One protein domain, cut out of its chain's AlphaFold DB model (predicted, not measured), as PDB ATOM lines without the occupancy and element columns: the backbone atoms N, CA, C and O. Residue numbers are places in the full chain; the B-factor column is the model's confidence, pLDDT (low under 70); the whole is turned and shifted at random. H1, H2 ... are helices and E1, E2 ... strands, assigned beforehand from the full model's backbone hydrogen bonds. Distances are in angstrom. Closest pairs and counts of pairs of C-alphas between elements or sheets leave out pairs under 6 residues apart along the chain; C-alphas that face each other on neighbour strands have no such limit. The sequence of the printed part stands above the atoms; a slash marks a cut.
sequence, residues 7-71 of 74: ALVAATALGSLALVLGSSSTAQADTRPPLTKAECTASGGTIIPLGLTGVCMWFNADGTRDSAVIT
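This is residues 7 to 71 of the 74 residues of an uncharacterized protein of Streptomyces armeniacus (UniProt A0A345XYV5). A small, strongly twisted sheet of four strands, E1 to E4, has the short helix H2 over one face and no named helix over the other, and a long arm sticks out from this compact body: residues 7 to 26, which include the helix H1. The printed part has 65 residues with two named helices and four named strands, in the order H1, E1, H2, E2, E3, E4. The sheet runs E1, E4, E3, E2 and is mixed, and the class is mixed, helices and strands. The whole is extended, with a radius of gyration of the C-alphas of 18.4 A and spans of 60 by 27 by 15 A, the arm making the length.

In the sheet, E3 is the longest strand, residues 53 to 59, 19.8 A from first to last C-alpha. E4, residues 65 to 70, measures 16.0 A and ends at C-alpha 70 at (135.111, 125.271, 100.059). The edge strands are E1, residues 31 to 35, and E2, residues 46 to 50. H2 is residues 37 to 42, with C-alpha 37 at (137.900, 125.827, 94.597). H1, residues 7 to 22, is 23.5 A long and begins at C-alpha 7 at (166.534, 115.321, 143.743).

E2, E3 and E4 form a meander, each strand the antiparallel neighbour of the one before. E2 and E3 are a hairpin, with N 48 and O 55 at 2.8 A, within hydrogen-bond range. E3 and E4 are also a hairpin, with N 56 and O 68 at 2.8 A. E1 and E4 are parallel, their directions 35 degrees apart, with N 32 and O 67 at 3.0 A. E1, H2 and E2 form a split strand-helix-strand unit, two strands of one sheet joined through a helix, with E4 and E3 between them in the sheet, and its crossover is right-handed. H2 is on the sheet at a height of 8.7 A, over E3, and runs along the strands, at 5 degrees to E3 on the local plane. The closest C-alphas of H2 and E3 are those of Cys 40 and Cys 56, 5.7 A apart. H1 is not on the sheet and is apart from H2. Every O i to N i+4 pair is within hydrogen-bond range in H2, and 10 of 12 are in H1.

The C-alphas of Ala 7 and Ala 38 are the two farthest apart, at 60.3 A. Residues 7 to 26 stand free, and the body without them spans 28 by 21 by 16 A. The printed part has no cut, and no link is long; H1 to E1 is short, and the others are tight. The mean pLDDT of the printed part is 76.3, and residues 7 to 31 are under 70.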
ATOM      1  N   ALA A   7     167.996 115.289 143.792       50.66
ATOM      2  CA  ALA A   7     166.534 115.321 143.743       50.66
ATOM      3  C   ALA A   7     165.960 116.672 143.270       50.66
ATOM      4  O   ALA A   7     164.901 116.699 142.651       50.66
ATOM      5  N   LEU A   8     166.655 117.788 143.522       50.41
ATOM      6  CA  LEU A   8     166.147 119.121 143.179       50.41
ATOM      7  C   LEU A   8     166.220 119.418 141.670       50.41
ATOM      8  O   LEU A   8     165.340 120.083 141.135       50.41
ATOM      9  N   VAL A   9     167.241 118.899 140.980       53.28
ATOM     10  CA  VAL A   9     167.476 119.164 139.547       53.28
ATOM     11  C   VAL A   9     166.435 118.464 138.665       53.28
ATOM     12  O   VAL A   9     166.007 119.007 137.647       53.28
ATOM     13  N   ALA A  10     165.973 117.279 139.077       51.66
ATOM     14  CA  ALA A  10     164.959 116.525 138.342       51.66
ATOM     15  C   ALA A  10     163.591 117.235 138.325       51.66
ATOM     16  O   ALA A  10     162.895 117.213 137.310       51.66
ATOM     17  N   ALA A  11     163.225 117.917 139.416       53.34
ATOM     18  CA  ALA A  11     161.947 118.619 139.521       53.34
ATOM     19  C   ALA A  11     161.862 119.833 138.577       53.34
ATOM     20  O   ALA A  11     160.829 120.064 137.950       53.34
ATOM     21  N   THR A  12     162.960 120.574 138.408       56.66
ATOM     22  CA  THR A  12     163.014 121.729 137.500       56.66
ATOM     23  C   THR A  12     162.974 121.340 136.023       56.66
ATOM     24  O   THR A  12     162.393 122.075 135.226       56.66
ATOM     25  N   ALA A  13     163.529 120.181 135.651       54.34
ATOM     26  CA  ALA A  13     163.518 119.701 134.266       54.34
ATOM     27  C   ALA A  13     162.118 119.227 133.827       54.34
ATOM     28  O   ALA A  13     161.688 119.498 132.710       54.34
ATOM     29  N   LEU A  14     161.369 118.577 134.726       54.88
ATOM     30  CA  LEU A  14     159.985 118.170 134.453       54.88
ATOM     31  C   LEU A  14     159.023 119.367 134.431       54.88
ATOM     32  O   LEU A  14     158.146 119.431 133.572       54.88
ATOM     33  N   GLY A  15     159.214 120.339 135.331       55.66
ATOM     34  CA  GLY A  15     158.402 121.561 135.362       55.66
ATOM     35  C   GLY A  15     158.547 122.417 134.101       55.66
ATOM     36  O   GLY A  15     157.566 122.974 133.615       55.66
ATOM     37  N   SER A  16     159.751 122.475 133.526       53.44
ATOM     38  CA  SER A  16     159.999 123.198 132.272       53.44
ATOM     39  C   SER A  16     159.447 122.464 131.043       53.44
ATOM     40  O   SER A  16     158.951 123.120 130.131       53.44
ATOM     41  N   LEU A  17     159.416 121.125 131.040       53.34
ATOM     42  CA  LEU A  17     158.770 120.351 129.971       53.34
ATOM     43  C   LEU A  17     157.244 120.558 129.954       53.34
ATOM     44  O   LEU A  17     156.657 120.759 128.892       53.34
ATOM     45  N   ALA A  18     156.609 120.571 131.131       52.81
ATOM     46  CA  ALA A  18     155.171 120.808 131.264       52.81
ATOM     47  C   ALA A  18     154.752 122.209 130.781       52.81
ATOM     48  O   ALA A  18     153.672 122.360 130.212       52.81
ATOM     49  N   LEU A  19     155.621 123.215 130.945       55.12
ATOM     50  CA  LEU A  19     155.379 124.569 130.441       55.12
ATOM     51  C   LEU A  19     155.420 124.634 128.905       55.12
ATOM     52  O   LEU A  19     154.598 125.322 128.312       55.12
ATOM     53  N   VAL A  20     156.333 123.890 128.268       57.81
ATOM     54  CA  VAL A  20     156.470 123.835 126.798       57.81
ATOM     55  C   VAL A  20     155.321 123.056 126.150       57.81
ATOM     56  O   VAL A  20     154.831 123.444 125.092       57.81
ATOM     57  N   LEU A  21     154.853 121.979 126.786       56.72
ATOM     58  CA  LEU A  21     153.729 121.174 126.290       56.72
ATOM     59  C   LEU A  21     152.369 121.862 126.516       56.72
ATOM     60  O   LEU A  21     151.477 121.735 125.675       56.72
ATOM     61  N   GLY A  22     152.216 122.606 127.618       49.59
ATOM     62  CA  GLY A  22     150.973 123.294 127.991       49.59
ATOM     63  C   GLY A  22     150.623 124.509 127.126       49.59
ATOM     64  O   GLY A  22     149.460 124.893 127.063       49.59
ATOM     65  N   SER A  23     151.598 125.087 126.422       52.34
ATOM     66  CA  SER A  23     151.408 126.210 125.494       52.34
ATOM     67  C   SER A  23     151.222 125.778 124.039       52.34
ATOM     68  O   SER A  23     151.411 126.585 123.130       52.34
ATOM     69  N   SER A  24     150.838 124.521 123.795       47.50
ATOM     70  CA  SER A  24     150.349 124.080 122.484       47.50
ATOM     71  C   SER A  24     148.947 124.650 122.265       47.50
ATOM     72  O   SER A  24     147.955 123.924 122.215       47.50
ATOM     73  N   SER A  25     148.866 125.980 122.222       47.53
ATOM     74  CA  SER A  25     147.711 126.745 121.803       47.53
ATOM     75  C   SER A  25     147.197 126.099 120.530       47.53
ATOM     76  O   SER A  25     147.932 125.969 119.550       47.53
ATOM     77  N   THR A  26     145.946 125.659 120.543       50.06
ATOM     78  CA  THR A  26     145.224 125.398 119.310       50.06
ATOM     79  C   THR A  26     145.302 126.690 118.509       50.06
ATOM     80  O   THR A  26     144.611 127.651 118.838       50.06
ATOM     81  N   ALA A  27     146.196 126.754 117.522       49.84
ATOM     82  CA  ALA A  27     146.170 127.785 116.501       49.84
ATOM     83  C   ALA A  27     144.866 127.553 115.739       49.84
ATOM     84  O   ALA A  27     144.802 126.771 114.790       49.84
ATOM     85  N   GLN A  28     143.785 128.113 116.277       47.53
ATOM     86  CA  GLN A  28     142.501 128.183 115.620       47.53
ATOM     87  C   GLN A  28     142.763 129.070 114.415       47.53
ATOM     88  O   GLN A  28     142.960 130.270 114.569       47.53
ATOM     89  N   ALA A  29     142.898 128.437 113.251       54.06
ATOM     90  CA  ALA A  29     143.016 129.142 111.993       54.06
ATOM     91  C   ALA A  29     141.878 130.161 111.929       54.06
ATOM     92  O   ALA A  29     140.716 129.779 112.114       54.06
ATOM     93  N   ASP A  30     142.212 131.436 111.724       58.56
ATOM     94  CA  ASP A  30     141.210 132.477 111.543       58.56
ATOM     95  C   ASP A  30     140.298 132.007 110.406       58.56
ATOM     96  O   ASP A  30     140.743 131.740 109.283       58.56
ATOM     97  N   THR A  31     139.036 131.731 110.742       61.31
ATOM     98  CA  THR A  31     138.113 131.098 109.802       61.31
ATOM     99  C   THR A  31     137.694 132.166 108.809       61.31
ATOM    100  O   THR A  31     136.866 133.027 109.106       61.31
ATOM    101  N   ARG A  32     138.311 132.136 107.628       80.62
ATOM    102  CA  ARG A  32     138.016 133.061 106.537       80.62
ATOM    103  C   ARG A  32     136.620 132.786 105.962       80.62
ATOM    104  O   ARG A  32     136.099 131.675 106.114       80.62
ATOM    105  N   PRO A  33     136.016 133.770 105.268       88.69
ATOM    106  CA  PRO A  33     134.777 133.554 104.536       88.69
ATOM    107  C   PRO A  33     134.881 132.336 103.605       88.69
ATOM    108  O   PRO A  33     135.940 132.128 103.002       88.69
ATOM    109  N   PRO A  34     133.806 131.539 103.472       90.62
ATOM    110  CA  PRO A  34     133.768 130.438 102.521       90.62
ATOM    111  C   PRO A  34     134.004 130.934 101.095       90.62
ATOM    112  O   PRO A  34     133.590 132.040 100.746       90.62
ATOM    113  N   LEU A  35     134.645 130.106 100.276       93.94
ATOM    114  CA  LEU A  35     134.985 130.445  98.896       93.94
ATOM    115  C   LEU A  35     135.027 129.204  98.009       93.94
ATOM    116  O   LEU A  35     134.975 128.079  98.496       93.94
ATOM    117  N   THR A  36     135.110 129.395  96.702       96.06
ATOM    118  CA  THR A  36     135.129 128.296  95.734       96.06
ATOM    119  C   THR A  36     136.520 127.668  95.562       96.06
ATOM    120  O   THR A  36     137.542 128.274  95.893       96.06
ATOM    121  N   LYS A  37     136.619 126.466  94.973       94.50
ATOM    122  CA  LYS A  37     137.900 125.827  94.597       94.50
ATOM    123  C   LYS A  37     138.735 126.733  93.691       94.50
ATOM    124  O   LYS A  37     139.959 126.821  93.842       94.50
ATOM    125  N   ALA A  38     138.070 127.410  92.757       94.81
ATOM    126  CA  ALA A  38     138.707 128.341  91.836       94.81
ATOM    127  C   ALA A  38     139.303 129.544  92.582       94.81
ATOM    128  O   ALA A  38     140.475 129.865  92.387       94.81
ATOM    129  N   GLU A  39     138.539 130.153  93.490       95.38
ATOM    130  CA  GLU A  39     139.009 131.268  94.320       95.38
ATOM    131  C   GLU A  39     140.149 130.845  95.256       95.38
ATOM    132  O   GLU A  39     141.119 131.587  95.418       95.38
ATOM    133  N   CYS A  40     140.095 129.627  95.805       94.19
ATOM    134  CA  CYS A  40     141.163 129.082  96.641       94.19
ATOM    135  C   CYS A  40     142.484 129.049  95.868       94.19
ATOM    136  O   CYS A  40     143.489 129.605  96.313       94.19
ATOM    137  N   THR A  41     142.455 128.475  94.666       93.62
ATOM    138  CA  THR A  41     143.636 128.357  93.805       93.62
ATOM    139  C   THR A  41     144.136 129.732  93.356       93.62
ATOM    140  O   THR A  41     145.335 129.997  93.401       93.62
ATOM    141  N   ALA A  42     143.224 130.638  92.985       95.50
ATOM    142  CA  ALA A  42     143.562 132.001  92.571       95.50
ATOM    143  C   ALA A  42     144.217 132.822  93.697       95.50
ATOM    144  O   ALA A  42     145.093 133.640  93.437       95.50
ATOM    145  N   SER A  43     143.826 132.578  94.948       90.81
ATOM    146  CA  SER A  43     144.418 133.222  96.128       90.81
ATOM    147  C   SER A  43     145.760 132.618  96.571       90.81
ATOM    148  O   SER A  43     146.339 133.080  97.553       90.81
ATOM    149  N   GLY A  44     146.246 131.570  95.893       91.12
ATOM    150  CA  GLY A  44     147.465 130.844  96.267       91.12
ATOM    151  C   GLY A  44     147.288 129.877  97.444       91.12
ATOM    152  O   GLY A  44     148.274 129.472  98.058       91.12
ATOM    153  N   GLY A  45     146.046 129.523  97.782       91.88
ATOM    154  CA  GLY A  45     145.735 128.549  98.821       91.88
ATOM    155  C   GLY A  45     145.877 127.104  98.340       91.88
ATOM    156  O   GLY A  45     145.834 126.803  97.148       91.88
ATOM    157  N   THR A  46     146.038 126.187  99.289       94.25
ATOM    158  CA  THR A  46     146.093 124.743  99.040       94.25
ATOM    159  C   THR A  46     144.746 124.109  99.356       94.25
ATOM    160  O   THR A  46     144.240 124.250 100.467       94.25
ATOM    161  N   ILE A  47     144.176 123.377  98.400       94.50
ATOM    162  CA  ILE A  47     142.931 122.628  98.595       94.50
ATOM    163  C   ILE A  47     143.230 121.319  99.324       94.50
ATOM    164  O   ILE A  47     144.047 120.517  98.869       94.50
ATOM    165  N   ILE A  48     142.539 121.084 100.437       93.56
ATOM    166  CA  ILE A  48     142.727 119.910 101.287       93.56
ATOM    167  C   ILE A  48     141.393 119.163 101.399       93.56
ATOM    168  O   ILE A  48     140.437 119.707 101.967       93.56
ATOM    169  N   PRO A  49     141.300 117.930 100.870       91.44
ATOM    170  CA  PRO A  49     140.114 117.097 101.024       91.44
ATOM    171  C   PRO A  49     139.952 116.640 102.476       91.44
ATOM    172  O   PRO A  49     140.858 116.038 103.047       91.44
ATOM    173  N   LEU A  50     138.767 116.855 103.045       88.50
ATOM    174  CA  LEU A  50     138.350 116.375 104.366       88.50
ATOM    175  C   LEU A  50     137.105 115.483 104.225       88.50
ATOM    176  O   LEU A  50     136.058 115.710 104.833       88.50
ATOM    177  N   GLY A  51     137.208 114.466 103.368       86.12
ATOM    178  CA  GLY A  51     136.106 113.552 103.068       86.12
ATOM    179  C   GLY A  51     134.984 114.240 102.288       86.12
ATOM    180  O   GLY A  51     135.157 114.579 101.118       86.12
ATOM    181  N   LEU A  52     133.828 114.435 102.931       84.75
ATOM    182  CA  LEU A  52     132.633 115.028 102.310       84.75
ATOM    183  C   LEU A  52     132.689 116.559 102.189       84.75
ATOM    184  O   LEU A  52     131.758 117.160 101.664       84.75
ATOM    185  N   THR A  53     133.761 117.187 102.667       88.12
ATOM    186  CA  THR A  53     134.023 118.621 102.512       88.12
ATOM    187  C   THR A  53     135.474 118.848 102.101       88.12
ATOM    188  O   THR A  53     136.319 117.961 102.241       88.12
ATOM    189  N   GLY A  54     135.778 120.050 101.628       92.31
ATOM    190  CA  GLY A  54     137.141 120.516 101.413       92.31
ATOM    191  C   GLY A  54     137.371 121.838 102.116       92.31
ATOM    192  O   GLY A  54     136.436 122.607 102.351       92.31
ATOM    193  N   VAL A  55     138.629 122.100 102.445       93.31
ATOM    194  CA  VAL A  55     139.066 123.399 102.955       93.31
ATOM    195  C   VAL A  55     140.179 123.945 102.081       93.31
ATOM    196  O   VAL A  55     140.998 123.196 101.549       93.31
ATOM    197  N   CYS A  56     140.205 125.259 101.938       94.19
ATOM    198  CA  CYS A  56     141.353 125.983 101.439       94.19
ATOM    199  C   CYS A  56     142.255 126.330 102.625       94.19
ATOM    200  O   CYS A  56     141.753 126.857 103.615       94.19
ATOM    201  N   MET A  57     143.550 126.029 102.546       93.19
ATOM    202  CA  MET A  57     144.542 126.379 103.566       93.19
ATOM    203  C   MET A  57     145.581 127.358 103.020       93.19
ATOM    204  O   MET A  57     146.097 127.159 101.919       93.19
ATOM    205  N   TRP A  58     145.955 128.353 103.825       91.81
ATOM    206  CA  TRP A  58     147.095 129.236 103.560       91.81
ATOM    207  C   TRP A  58     148.111 129.135 104.686       91.81
ATOM    208  O   TRP A  58     147.753 129.080 105.863       91.81
ATOM    209  N   PHE A  59     149.386 129.129 104.308       89.44
ATOM    210  CA  PHE A  59     150.503 129.196 105.239       89.44
ATOM    211  C   PHE A  59     151.042 130.618 105.225       89.44
ATOM    212  O   PHE A  59     151.554 131.083 104.205       89.44
ATOM    213  N   ASN A  60     150.897 131.310 106.346       86.19
ATOM    214  CA  ASN A  60     151.356 132.680 106.480       86.19
ATOM    215  C   ASN A  60     152.864 132.707 106.769       86.19
ATOM    216  O   ASN A  60     153.441 131.758 107.310       86.19
ATOM    217  N   ALA A  61     153.522 133.810 106.410       86.00
ATOM    218  CA  ALA A  61     154.967 133.970 106.593       86.00
ATOM    219  C   ALA A  61     155.399 134.006 108.074       86.00
ATOM    220  O   ALA A  61     156.552 133.727 108.385       86.00
ATOM    221  N   ASP A  62     154.474 134.328 108.980       87.06
ATOM    222  CA  ASP A  62     154.663 134.308 110.435       87.06
ATOM    223  C   ASP A  62     154.542 132.896 111.048       87.06
ATOM    224  O   ASP A  62     154.684 132.727 112.258       87.06
ATOM    225  N   GLY A  63     154.303 131.873 110.220       83.31
ATOM    226  CA  GLY A  63     154.156 130.480 110.637       83.31
ATOM    227  C   GLY A  63     152.739 130.091 111.063       83.31
ATOM    228  O   GLY A  63     152.517 128.934 111.436       83.31
ATOM    229  N   THR A  64     151.776 131.013 110.993       85.12
ATOM    230  CA  THR A  64     150.363 130.720 111.255       85.12
ATOM    231  C   THR A  64     149.692 130.067 110.045       85.12
ATOM    232  O   THR A  64     150.251 129.986 108.944       85.12
ATOM    233  N   ARG A  65     148.490 129.527 110.262       86.69
ATOM    234  CA  ARG A  65     147.695 128.875 109.222       86.69
ATOM    235  C   ARG A  65     146.306 129.476 109.219       86.69
ATOM    236  O   ARG A  65     145.675 129.504 110.269       86.69
ATOM    237  N   ASP A  66     145.831 129.856 108.042       88.00
ATOM    238  CA  ASP A  66     144.443 130.256 107.826       88.00
ATOM    239  C   ASP A  66     143.701 129.169 107.065       88.00
ATOM    240  O   ASP A  66     144.297 128.411 106.289       88.00
ATOM    241  N   SER A  67     142.382 129.117 107.244       90.25
ATOM    242  CA  SER A  67     141.552 128.208 106.463       90.25
ATOM    243  C   SER A  67     140.186 128.790 106.119       90.25
ATOM    244  O   SER A  67     139.647 129.619 106.849       90.25
ATOM    245  N   ALA A  68     139.641 128.347 104.988       92.25
ATOM    246  CA  ALA A  68     138.294 128.657 104.522       92.25
ATOM    247  C   ALA A  68     137.597 127.375 104.067       92.25
ATOM    248  O   ALA A  68     138.230 126.489 103.491       92.25
ATOM    249  N   VAL A  69     136.289 127.282 104.283       93.00
ATOM    250  CA  VAL A  69     135.482 126.172 103.758       93.00
ATOM    251  C   VAL A  69     135.266 126.356 102.258       93.00
ATOM    252  O   VAL A  69     134.991 127.467 101.805       93.00
ATOM    253  N   ILE A  70     135.374 125.265 101.499       94.25
ATOM    254  CA  ILE A  70     135.111 125.271 100.059       94.25
ATOM    255  C   ILE A  70     133.619 125.058  99.798       94.25
ATOM    256  O   ILE A  70     133.062 124.036 100.196       94.25
ATOM    257  N   THR A  71     132.972 125.999  99.109       94.62
ATOM    258  CA  THR A  71     131.515 125.967  98.878       94.62
ATOM    259  C   THR A  71     131.082 125.039  97.740       94.62
ATOM    260  O   THR A  71     129.976 124.513  97.778       94.62
TER     261      THR A  71